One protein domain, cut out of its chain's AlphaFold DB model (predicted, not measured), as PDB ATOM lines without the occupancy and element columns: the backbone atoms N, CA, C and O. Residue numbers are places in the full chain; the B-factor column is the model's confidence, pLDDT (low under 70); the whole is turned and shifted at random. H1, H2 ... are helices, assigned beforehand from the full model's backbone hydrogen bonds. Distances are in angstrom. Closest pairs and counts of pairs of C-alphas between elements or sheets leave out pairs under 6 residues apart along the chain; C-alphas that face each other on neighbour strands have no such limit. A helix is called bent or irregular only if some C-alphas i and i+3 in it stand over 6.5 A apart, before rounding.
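This is residues 63 to 136 of the 169 residues of an uncharacterized protein of Pseudogymnoascus sp. 24MN13 (UniProt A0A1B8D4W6). Two helices, H1 and H2, fold back on each other as a helical hairpin with a long loop between them; at the far end of H2 the chain turns a corner into H3, the longest helix, and then folds back so that short H4 meets the end of H2. The printed part has 74 residues with four named helices, in the order H1, H2, H3, H4, and no named strand: all helix. It is only just compact, close to loose, with a radius of gyration of the C-alphas of 13.4 A, and spans 38 by 33 by 22 A.

Start at H1, residues 66 to 77, which touches the hub H2, residues 95 to 105. Look at the C-alphas of Pro 67 and Leu 100, their closest, 6.5 A apart; the two run opposite ways at a steep tilt of 35.1 degrees, only just beyond shallow. H3, residues 109 to 122, touches H2 only at the corner, with residues 109 to 112 alone, about perpendicular at 78 degrees; the closest C-alphas are those of Arg 103 and Trp 112, 5.4 A apart. H4, residues 129 to 134, only just touches H2, with 3 pairs of C-alphas within 8 A, the closest being Gln 105 and Ser 133 at 5.8 A. H4 is apart from H1 and from H3. Every O i to N i+4 pair is within hydrogen-bond range in H1, H2 and H4, and 8 of 10 in H3.

Find C-alpha 66 at (-11.214, -56.029, -16.630); from there H1 runs 16.3 A to C-alpha 77. H2 covers 15.1 A. H3 covers 19.0 A and is irregular: C-alphas 110 and 113 are 8.0 A apart. H4 ends at C-alpha 134, (-2.323, -38.257, -14.802).

The C-alphas of Pro 81 and Tyr 122 are the two farthest apart, 38.8 A. The printed part has no cut, and the link from H1 to H2 is long, 17 residues. Mean pLDDT of the printed part is 70.1; look for values under 70 at residues 63 to 65, 87 to 93, 101 to 102, 104 to 110 and 128 to 136.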
ATOM      1  N   VAL A  63      -4.895 -61.658 -19.566       55.88
ATOM      2  CA  VAL A  63      -4.964 -60.974 -20.868       55.88
ATOM      3  C   VAL A  63      -6.203 -60.073 -20.935       55.88
ATOM      4  O   VAL A  63      -6.247 -59.163 -21.758       55.88
ATOM      5  N   ALA A  64      -7.197 -60.310 -20.075       58.78
ATOM      6  CA  ALA A  64      -8.382 -59.474 -19.991       58.78
ATOM      7  C   ALA A  64      -8.049 -58.133 -19.319       58.78
ATOM      8  O   ALA A  64      -7.380 -58.091 -18.286       58.78
ATOM      9  N   ASP A  65      -8.535 -57.044 -19.915       67.94
ATOM     10  CA  ASP A  65      -8.519 -55.711 -19.312       67.94
ATOM     11  C   ASP A  65      -9.860 -55.489 -18.608       67.94
ATOM     12  O   ASP A  65     -10.777 -54.857 -19.137       67.94
ATOM     13  N   ASP A  66      -9.996 -56.116 -17.437       72.50
ATOM     14  CA  ASP A  66     -11.214 -56.029 -16.630       72.50
ATOM     15  C   ASP A  66     -11.602 -54.567 -16.333       72.50
ATOM     16  O   ASP A  66     -12.752 -54.222 -16.587       72.50
ATOM     17  N   PRO A  67     -10.675 -53.654 -15.955       71.75
ATOM     18  CA  PRO A  67     -11.005 -52.235 -15.800       71.75
ATOM     19  C   PRO A  67     -11.609 -51.588 -17.050       71.75
ATOM     20  O   PRO A  67     -12.510 -50.759 -16.934       71.75
ATOM     21  N   GLN A  68     -11.128 -51.936 -18.246       72.69
ATOM     22  CA  GLN A  68     -11.698 -51.409 -19.485       72.69
ATOM     23  C   GLN A  68     -13.099 -51.975 -19.759       72.69
ATOM     24  O   GLN A  68     -13.960 -51.235 -20.239       72.69
ATOM     25  N   ARG A  69     -13.342 -53.253 -19.442       79.50
ATOM     26  CA  ARG A  69     -14.681 -53.855 -19.529       79.50
ATOM     27  C   ARG A  69     -15.648 -53.183 -18.554       79.50
ATOM     28  O   ARG A  69     -16.717 -52.766 -18.983       79.50
ATOM     29  N   ASP A  70     -15.249 -53.012 -17.297       83.81
ATOM     30  CA  ASP A  70     -16.087 -52.408 -16.255       83.81
ATOM     31  C   ASP A  70     -16.484 -50.967 -16.633       83.81
ATOM     32  O   ASP A  70     -17.627 -50.547 -16.459       83.81
ATOM     33  N   VAL A  71     -15.561 -50.208 -17.238       79.06
ATOM     34  CA  VAL A  71     -15.853 -48.865 -17.772       79.06
ATOM     35  C   VAL A  71     -16.870 -48.902 -18.912       79.06
ATOM     36  O   VAL A  71     -17.732 -48.027 -18.993       79.06
ATOM     37  N   GLU A  72     -16.774 -49.887 -19.800       83.06
ATOM     38  CA  GLU A  72     -17.696 -50.036 -20.925       83.06
ATOM     39  C   GLU A  72     -19.100 -50.450 -20.463       83.06
ATOM     40  O   GLU A  72     -20.095 -49.910 -20.952       83.06
ATOM     41  N   GLU A  73     -19.198 -51.342 -19.479       87.31
ATOM     42  CA  GLU A  73     -20.468 -51.720 -18.849       87.31
ATOM     43  C   GLU A  73     -21.130 -50.513 -18.176       87.31
ATOM     44  O   GLU A  73     -22.317 -50.246 -18.396       87.31
ATOM     45  N   LEU A  74     -20.346 -49.714 -17.450       85.00
ATOM     46  CA  LEU A  74     -20.818 -48.486 -16.817       85.00
ATOM     47  C   LEU A  74     -21.288 -47.458 -17.860       85.00
ATOM     48  O   LEU A  74     -22.370 -46.881 -17.728       85.00
ATOM     49  N   ARG A  75     -20.536 -47.277 -18.954       85.38
ATOM     50  CA  ARG A  75     -20.925 -46.414 -20.085       85.38
ATOM     51  C   ARG A  75     -22.297 -46.801 -20.637       85.38
ATOM     52  O   ARG A  75     -23.137 -45.925 -20.865       85.38
ATOM     53  N   ILE A  76     -22.511 -48.098 -20.867       84.81
ATOM     54  CA  ILE A  76     -23.777 -48.649 -21.365       84.81
ATOM     55  C   ILE A  76     -24.897 -48.395 -20.351       84.81
ATOM     56  O   ILE A  76     -25.956 -47.906 -20.746       84.81
ATOM     57  N   GLY A  77     -24.652 -48.649 -19.063       86.62
ATOM     58  CA  GLY A  77     -25.618 -48.421 -17.984       86.62
ATOM     59  C   GLY A  77     -26.093 -46.968 -17.881       86.62
ATOM     60  O   GLY A  77     -27.278 -46.719 -17.665       86.62
ATOM     61  N   HIS A  78     -25.206 -46.000 -18.124       81.44
ATOM     62  CA  HIS A  78     -25.555 -44.574 -18.153       81.44
ATOM     63  C   HIS A  78     -26.108 -44.084 -19.502       81.44
ATOM     64  O   HIS A  78     -26.421 -42.900 -19.637       81.44
ATOM     65  N   GLY A  79     -26.206 -44.948 -20.519       83.19
ATOM     66  CA  GLY A  79     -26.655 -44.558 -21.859       83.19
ATOM     67  C   GLY A  79     -25.727 -43.556 -22.556       83.19
ATOM     68  O   GLY A  79     -26.166 -42.822 -23.442       83.19
ATOM     69  N   VAL A  80     -24.450 -43.493 -22.166       79.94
ATOM     70  CA  VAL A  80     -23.477 -42.547 -22.730       79.94
ATOM     71  C   VAL A  80     -22.995 -43.070 -24.084       79.94
ATOM     72  O   VAL A  80     -22.493 -44.190 -24.139       79.94
ATOM     73  N   PRO A  81     -23.089 -42.319 -25.196       78.31
ATOM     74  CA  PRO A  81     -22.601 -42.790 -26.491       78.31
ATOM     75  C   PRO A  81     -21.090 -43.045 -26.495       78.31
ATOM     76  O   PRO A  81     -20.323 -42.350 -25.825       78.31
ATOM     77  N   LEU A  82     -20.642 -44.010 -27.300       78.25
ATOM     78  CA  LEU A  82     -19.214 -44.276 -27.478       78.25
ATOM     79  C   LEU A  82     -18.475 -43.003 -27.933       78.25
ATOM     80  O   LEU A  82     -18.944 -42.286 -28.815       78.25
ATOM     81  N   GLY A  83     -17.322 -42.723 -27.320       70.88
ATOM     82  CA  GLY A  83     -16.524 -41.520 -27.593       70.88
ATOM     83  C   GLY A  83     -17.020 -40.243 -26.903       70.88
ATOM     84  O   GLY A  83     -16.357 -39.213 -27.008       70.88
ATOM     85  N   SER A  84     -18.144 -40.300 -26.183       70.06
ATOM     86  CA  SER A  84     -18.631 -39.181 -25.367       70.06
ATOM     87  C   SER A  84     -17.987 -39.188 -23.982       70.06
ATOM     88  O   SER A  84     -17.593 -40.237 -23.469       70.06
ATOM     89  N   ASP A  85     -17.880 -38.010 -23.367       71.81
ATOM     90  CA  ASP A  85     -17.331 -37.890 -22.017       71.81
ATOM     91  C   ASP A  85     -18.285 -38.511 -20.985       71.81
ATOM     92  O   ASP A  85     -19.461 -38.156 -20.915       71.81
ATOM     93  N   MET A  86     -17.763 -39.429 -20.171       72.62
ATOM     94  CA  MET A  86     -18.480 -40.013 -19.030       72.62
ATOM     95  C   MET A  86     -18.320 -39.175 -17.758       72.62
ATOM     96  O   MET A  86     -19.020 -39.394 -16.769       72.62
ATOM     97  N   ARG A  87     -17.394 -38.207 -17.744       62.09
ATOM     98  CA  ARG A  87     -17.237 -37.264 -16.640       62.09
ATOM     99  C   ARG A  87     -18.374 -36.256 -16.730       62.09
ATOM    100  O   ARG A  87     -18.257 -35.208 -17.355       62.09
ATOM    101  N   GLY A  88     -19.471 -36.549 -16.035       54.84
ATOM    102  CA  GLY A  88     -20.439 -35.524 -15.660       54.84
ATOM    103  C   GLY A  88     -19.733 -34.288 -15.077       54.84
ATOM    104  O   GLY A  88     -18.598 -34.364 -14.584       54.84
ATOM    105  N   SER A  89     -20.394 -33.127 -15.155       47.94
ATOM    106  CA  SER A  89     -19.857 -31.859 -14.636       47.94
ATOM    107  C   SER A  89     -19.268 -32.030 -13.227       47.94
ATOM    108  O   SER A  89     -19.717 -32.875 -12.455       47.94
ATOM    109  N   ALA A  90     -18.267 -31.223 -12.858       50.84
ATOM    110  CA  ALA A  90     -17.489 -31.374 -11.620       50.84
ATOM    111  C   ALA A  90     -18.304 -31.475 -10.305       50.84
ATOM    112  O   ALA A  90     -17.731 -31.846  -9.285       50.84
ATOM    113  N   ARG A  91     -19.610 -31.174 -10.317       45.97
ATOM    114  CA  ARG A  91     -20.535 -31.283  -9.175       45.97
ATOM    115  C   ARG A  91     -21.407 -32.551  -9.156       45.97
ATOM    116  O   ARG A  91     -22.151 -32.729  -8.204       45.97
ATOM    117  N   GLY A  92     -21.316 -33.419 -10.163       54.75
ATOM    118  CA  GLY A  92     -22.122 -34.641 -10.296       54.75
ATOM    119  C   GLY A  92     -21.341 -35.794 -10.918       54.75
ATOM    120  O   GLY A  92     -21.882 -36.537 -11.729       54.75
ATOM    121  N   LYS A  93     -20.042 -35.897 -10.609       64.56
ATOM    122  CA  LYS A  93     -19.232 -37.023 -11.072       64.56
ATOM    123  C   LYS A  93     -19.673 -38.282 -10.355       64.56
ATOM    124  O   LYS A  93     -19.643 -38.328  -9.127       64.56
ATOM    125  N   ASP A  94     -20.004 -39.290 -11.143       71.38
ATOM    126  CA  ASP A  94     -20.219 -40.621 -10.625       71.38
ATOM    127  C   ASP A  94     -18.930 -41.104  -9.909       71.38
ATOM    128  O   ASP A  94     -17.819 -41.002 -10.470       71.38
ATOM    129  N   PRO A  95     -19.031 -41.532  -8.636       77.75
ATOM    130  CA  PRO A  95     -17.879 -41.989  -7.868       77.75
ATOM    131  C   PRO A  95     -17.226 -43.230  -8.490       77.75
ATOM    132  O   PRO A  95     -15.999 -43.356  -8.438       77.75
ATOM    133  N   GLU A  96     -18.003 -44.093  -9.139       81.19
ATOM    134  CA  GLU A  96     -17.539 -45.307  -9.801       81.19
ATOM    135  C   GLU A  96     -16.768 -44.976 -11.081       81.19
ATOM    136  O   GLU A  96     -15.626 -45.418 -11.237       81.19
ATOM    137  N   VAL A  97     -17.289 -44.071 -11.925       75.31
ATOM    138  CA  VAL A  97     -16.552 -43.552 -13.099       75.31
ATOM    139  C   VAL A  97     -15.221 -42.939 -12.664       75.31
ATOM    140  O   VAL A  97     -14.181 -43.141 -13.299       75.31
ATOM    141  N   THR A  98     -15.227 -42.183 -11.564       74.62
ATOM    142  CA  THR A  98     -14.018 -41.547 -11.030       74.62
ATOM    143  C   THR A  98     -12.993 -42.584 -10.582       74.62
ATOM    144  O   THR A  98     -11.806 -42.436 -10.881       74.62
ATOM    145  N   MET A  99     -13.438 -43.623  -9.881       77.88
ATOM    146  CA  MET A  99     -12.591 -44.700  -9.380       77.88
ATOM    147  C   MET A  99     -12.005 -45.530 -10.533       77.88
ATOM    148  O   MET A  99     -10.782 -45.657 -10.625       77.88
ATOM    149  N   LEU A 100     -12.827 -45.982 -11.480       72.62
ATOM    150  CA  LEU A 100     -12.364 -46.752 -12.638       72.62
ATOM    151  C   LEU A 100     -11.408 -45.944 -13.518       72.62
ATOM    152  O   LEU A 100     -10.368 -46.445 -13.947       72.62
ATOM    153  N   THR A 101     -11.681 -44.650 -13.710       68.88
ATOM    154  CA  THR A 101     -10.757 -43.785 -14.452       68.88
ATOM    155  C   THR A 101      -9.417 -43.640 -13.728       68.88
ATOM    156  O   THR A 101      -8.381 -43.575 -14.384       68.88
ATOM    157  N   ARG A 102      -9.396 -43.617 -12.386       68.69
ATOM    158  CA  ARG A 102      -8.140 -43.624 -11.615       68.69
ATOM    159  C   ARG A 102      -7.389 -44.944 -11.765       68.69
ATOM    160  O   ARG A 102      -6.168 -44.906 -11.868       68.69
ATOM    161  N   ARG A 103      -8.084 -46.084 -11.825       73.94
ATOM    162  CA  ARG A 103      -7.466 -47.399 -12.080       73.94
ATOM    163  C   ARG A 103      -6.836 -47.468 -13.471       73.94
ATOM    164  O   ARG A 103      -5.690 -47.889 -13.584       73.94
ATOM    165  N   LEU A 104      -7.512 -46.945 -14.496       65.44
ATOM    166  CA  LEU A 104      -6.961 -46.830 -15.854       65.44
ATOM    167  C   LEU A 104      -5.796 -45.837 -15.950       65.44
ATOM    168  O   LEU A 104      -4.842 -46.062 -16.689       65.44
ATOM    169  N   GLN A 105      -5.856 -44.737 -15.199       56.94
ATOM    170  CA  GLN A 105      -4.762 -43.770 -15.097       56.94
ATOM    171  C   GLN A 105      -3.636 -44.256 -14.187       56.94
ATOM    172  O   GLN A 105      -2.597 -43.616 -14.128       56.94
ATOM    173  N   SER A 106      -3.800 -45.347 -13.450       61.03
ATOM    174  CA  SER A 106      -2.767 -45.840 -12.555       61.03
ATOM    175  C   SER A 106      -1.528 -46.250 -13.360       61.03
ATOM    176  O   SER A 106      -1.676 -46.904 -14.394       61.03
ATOM    177  N   PRO A 107      -0.299 -45.974 -12.887       59.34
ATOM    178  CA  PRO A 107       0.903 -46.567 -13.488       59.34
ATOM    179  C   PRO A 107       0.882 -48.099 -13.428       59.34
ATOM    180  O   PRO A 107       1.648 -48.767 -14.118       59.34
ATOM    181  N   TRP A 108      -0.009 -48.642 -12.598       64.38
ATOM    182  CA  TRP A 108      -0.249 -50.056 -12.442       64.38
ATOM    183  C   TRP A 108      -1.284 -50.598 -13.447       64.38
ATOM    184  O   TRP A 108      -1.303 -51.804 -13.634       64.38
ATOM    185  N   MET A 109      -2.093 -49.769 -14.132       66.31
ATOM    186  CA  MET A 109      -3.153 -50.170 -15.086       66.31
ATOM    187  C   MET A 109      -3.963 -51.393 -14.605       66.31
ATOM    188  O   MET A 109      -4.666 -51.311 -13.601       66.31
ATOM    189  N   ASN A 110      -3.813 -52.555 -15.255       64.19
ATOM    190  CA  ASN A 110      -4.469 -53.813 -14.886       64.19
ATOM    191  C   ASN A 110      -3.962 -54.436 -13.565       64.19
ATOM    192  O   ASN A 110      -4.530 -55.406 -13.086       64.19
ATOM    193  N   HIS A 111      -2.925 -53.869 -12.950       72.44
ATOM    194  CA  HIS A 111      -2.413 -54.178 -11.608       72.44
ATOM    195  C   HIS A 111      -2.822 -53.109 -10.584       72.44
ATOM    196  O   HIS A 111      -2.152 -52.935  -9.565       72.44
ATOM    197  N   TRP A 112      -3.906 -52.364 -10.828       75.88
ATOM    198  CA  TRP A 112      -4.406 -51.328  -9.916       75.88
ATOM    199  C   TRP A 112      -4.508 -51.799  -8.458       75.88
ATOM    200  O   TRP A 112      -4.139 -51.039  -7.569       75.88
ATOM    201  N   ALA A 113      -4.885 -53.060  -8.214       80.62
ATOM    202  CA  ALA A 113      -4.963 -53.649  -6.874       80.62
ATOM    203  C   ALA A 113      -3.604 -53.662  -6.151       80.62
ATOM    204  O   ALA A 113      -3.524 -53.444  -4.944       80.62
ATOM    205  N   CYS A 114      -2.508 -53.867  -6.887       79.69
ATOM    206  CA  CYS A 114      -1.159 -53.802  -6.329       79.69
ATOM    207  C   CYS A 114      -0.809 -52.376  -5.880       79.69
ATOM    208  O   CYS A 114      -0.167 -52.206  -4.841       79.69
ATOM    209  N   GLY A 115      -1.261 -51.372  -6.637       78.94
ATOM    210  CA  GLY A 115      -1.119 -49.958  -6.301       78.94
ATOM    211  C   GLY A 115      -1.994 -49.523  -5.127       78.94
ATOM    212  O   GLY A 115      -1.507 -48.828  -4.241       78.94
ATOM    213  N   GLU A 116      -3.260 -49.944  -5.085       85.12
ATOM    214  CA  GLU A 116      -4.169 -49.657  -3.963       85.12
ATOM    215  C   GLU A 116      -3.587 -50.191  -2.648       85.12
ATOM    216  O   GLU A 116      -3.426 -49.429  -1.696       85.12
ATOM    217  N   ARG A 117      -3.093 -51.434  -2.640       86.75
ATOM    218  CA  ARG A 117      -2.388 -52.000  -1.480       86.75
ATOM    219  C   ARG A 117      -1.129 -51.223  -1.086       86.75
ATOM    220  O   ARG A 117      -0.840 -51.068   0.095       86.75
ATOM    221  N   ALA A 118      -0.334 -50.771  -2.058       84.88
ATOM    222  CA  ALA A 118       0.861 -49.980  -1.757       84.88
ATOM    223  C   ALA A 118       0.484 -48.642  -1.101       84.88
ATOM    224  O   ALA A 118       1.157 -48.207  -0.165       84.88
ATOM    225  N   ALA A 119      -0.614 -48.022  -1.549       84.19
ATOM    226  CA  ALA A 119      -1.137 -46.794  -0.960       84.19
ATOM    227  C   ALA A 119      -1.685 -47.004   0.457       84.19
ATOM    228  O   ALA A 119      -1.501 -46.134   1.303       84.19
ATOM    229  N   GLU A 120      -2.319 -48.144   0.732       87.81
ATOM    230  CA  GLU A 120      -2.780 -48.496   2.081       87.81
ATOM    231  C   GLU A 120      -1.619 -48.597   3.076       87.81
ATOM    232  O   GLU A 120      -1.735 -48.132   4.206       87.81
ATOM    233  N   VAL A 121      -0.489 -49.176   2.657       88.69
ATOM    234  CA  VAL A 121       0.656 -49.414   3.552       88.69
ATOM    235  C   VAL A 121       1.566 -48.194   3.685       88.69
ATOM    236  O   VAL A 121       2.036 -47.898   4.783       88.69
ATOM    237  N   TYR A 122       1.830 -47.477   2.592       84.00
ATOM    238  CA  TYR A 122       2.851 -46.422   2.552       84.00
ATOM    239  C   TYR A 122       2.314 -45.030   2.199       84.00
ATOM    240  O   TYR A 122       3.091 -44.078   2.113       84.00
ATOM    241  N   GLY A 123       1.001 -44.894   2.015       83.62
ATOM    242  CA  GLY A 123       0.356 -43.661   1.576       83.62
ATOM    243  C   GLY A 123       0.355 -43.489   0.055       83.62
ATOM    244  O   GLY A 123       1.099 -44.140  -0.680       83.62
ATOM    245  N   ILE A 124      -0.496 -42.580  -0.433       74.75
ATOM    246  CA  ILE A 124      -0.691 -42.348  -1.875       74.75
ATOM    247  C   ILE A 124       0.598 -41.926  -2.594       74.75
ATOM    248  O   ILE A 124       0.790 -42.257  -3.764       74.75
ATOM    249  N   ASP A 125       1.512 -41.280  -1.868       73.88
ATOM    250  CA  ASP A 125       2.806 -40.828  -2.375       73.88
ATOM    251  C   ASP A 125       3.738 -41.986  -2.756       73.88
ATOM    252  O   ASP A 125       4.696 -41.770  -3.490       73.88
ATOM    253  N   ALA A 126       3.457 -43.221  -2.325       74.50
ATOM    254  CA  ALA A 126       4.206 -44.399  -2.763       74.50
ATOM    255  C   ALA A 126       3.949 -44.758  -4.240       74.50
ATOM    256  O   ALA A 126       4.770 -45.419  -4.882       74.50
ATOM    257  N   ASN A 127       2.838 -44.279  -4.809       70.81
ATOM    258  CA  ASN A 127       2.413 -44.525  -6.186       70.81
ATOM    259  C   ASN A 127       2.818 -43.381  -7.133       70.81
ATOM    260  O   ASN A 127       1.989 -42.841  -7.867       70.81
ATOM    261  N   TRP A 128       4.109 -43.042  -7.165       60.56
ATOM    262  CA  TRP A 128       4.674 -41.934  -7.963       60.56
ATOM    263  C   TRP A 128       4.309 -41.933  -9.450       60.56
ATOM    264  O   TRP A 128       4.293 -40.886 -10.094       60.56
ATOM    265  N   GLY A 129       4.016 -43.097 -10.026       55.88
ATOM    266  CA  GLY A 129       3.626 -43.160 -11.428       55.88
ATOM    267  C   GLY A 129       2.257 -42.524 -11.725       55.88
ATOM    268  O   GLY A 129       1.957 -42.303 -12.892       55.88
ATOM    269  N   PHE A 130       1.453 -42.172 -10.710       48.53
ATOM    270  CA  PHE A 130       0.224 -41.388 -10.891       48.53
ATOM    271  C   PHE A 130       0.511 -39.974 -11.436       48.53
ATOM    272  O   PHE A 130      -0.238 -39.458 -12.267       48.53
ATOM    273  N   ASP A 131       1.639 -39.366 -11.053       45.72
ATOM    274  CA  ASP A 131       2.053 -38.049 -11.562       45.72
ATOM    275  C   ASP A 131       2.487 -38.102 -13.036       45.72
ATOM    276  O   ASP A 131       2.275 -37.149 -13.798       45.72
ATOM    277  N   THR A 132       3.076 -39.223 -13.469       43.53
ATOM    278  CA  THR A 132       3.541 -39.417 -14.852       43.53
ATOM    279  C   THR A 132       2.439 -39.891 -15.798       43.53
ATOM    280  O   THR A 132       2.560 -39.699 -17.007       43.53
ATOM    281  N   SER A 133       1.353 -40.460 -15.278       46.16
ATOM    282  CA  SER A 133       0.198 -40.900 -16.064       46.16
ATOM    283  C   SER A 133      -0.956 -39.888 -16.078       46.16
ATOM    284  O   SER A 133      -1.628 -39.745 -17.100       46.16
ATOM    285  N   GLY A 134      -1.183 -39.163 -14.976       41.97
ATOM    286  CA  GLY A 134      -2.323 -38.257 -14.802       41.97
ATOM    287  C   GLY A 134      -2.045 -36.780 -15.092       41.97
ATOM    288  O   GLY A 134      -2.961 -36.063 -15.493       41.97
ATOM    289  N   ILE A 135      -0.807 -36.302 -14.905       38.62
ATOM    290  CA  ILE A 135      -0.515 -34.851 -14.866       38.62
ATOM    291  C   ILE A 135       0.460 -34.413 -15.966       38.62
ATOM    292  O   ILE A 135       0.377 -33.292 -16.474       38.62
ATOM    293  N   ARG A 136       1.372 -35.290 -16.393       39.44
ATOM    294  CA  ARG A 136       2.338 -34.999 -17.458       39.44
ATOM    295  C   ARG A 136       2.242 -36.063 -18.535       39.44
ATOM    296  O   ARG A 136       2.906 -37.083 -18.457       39.44
TER     297      ARG A 136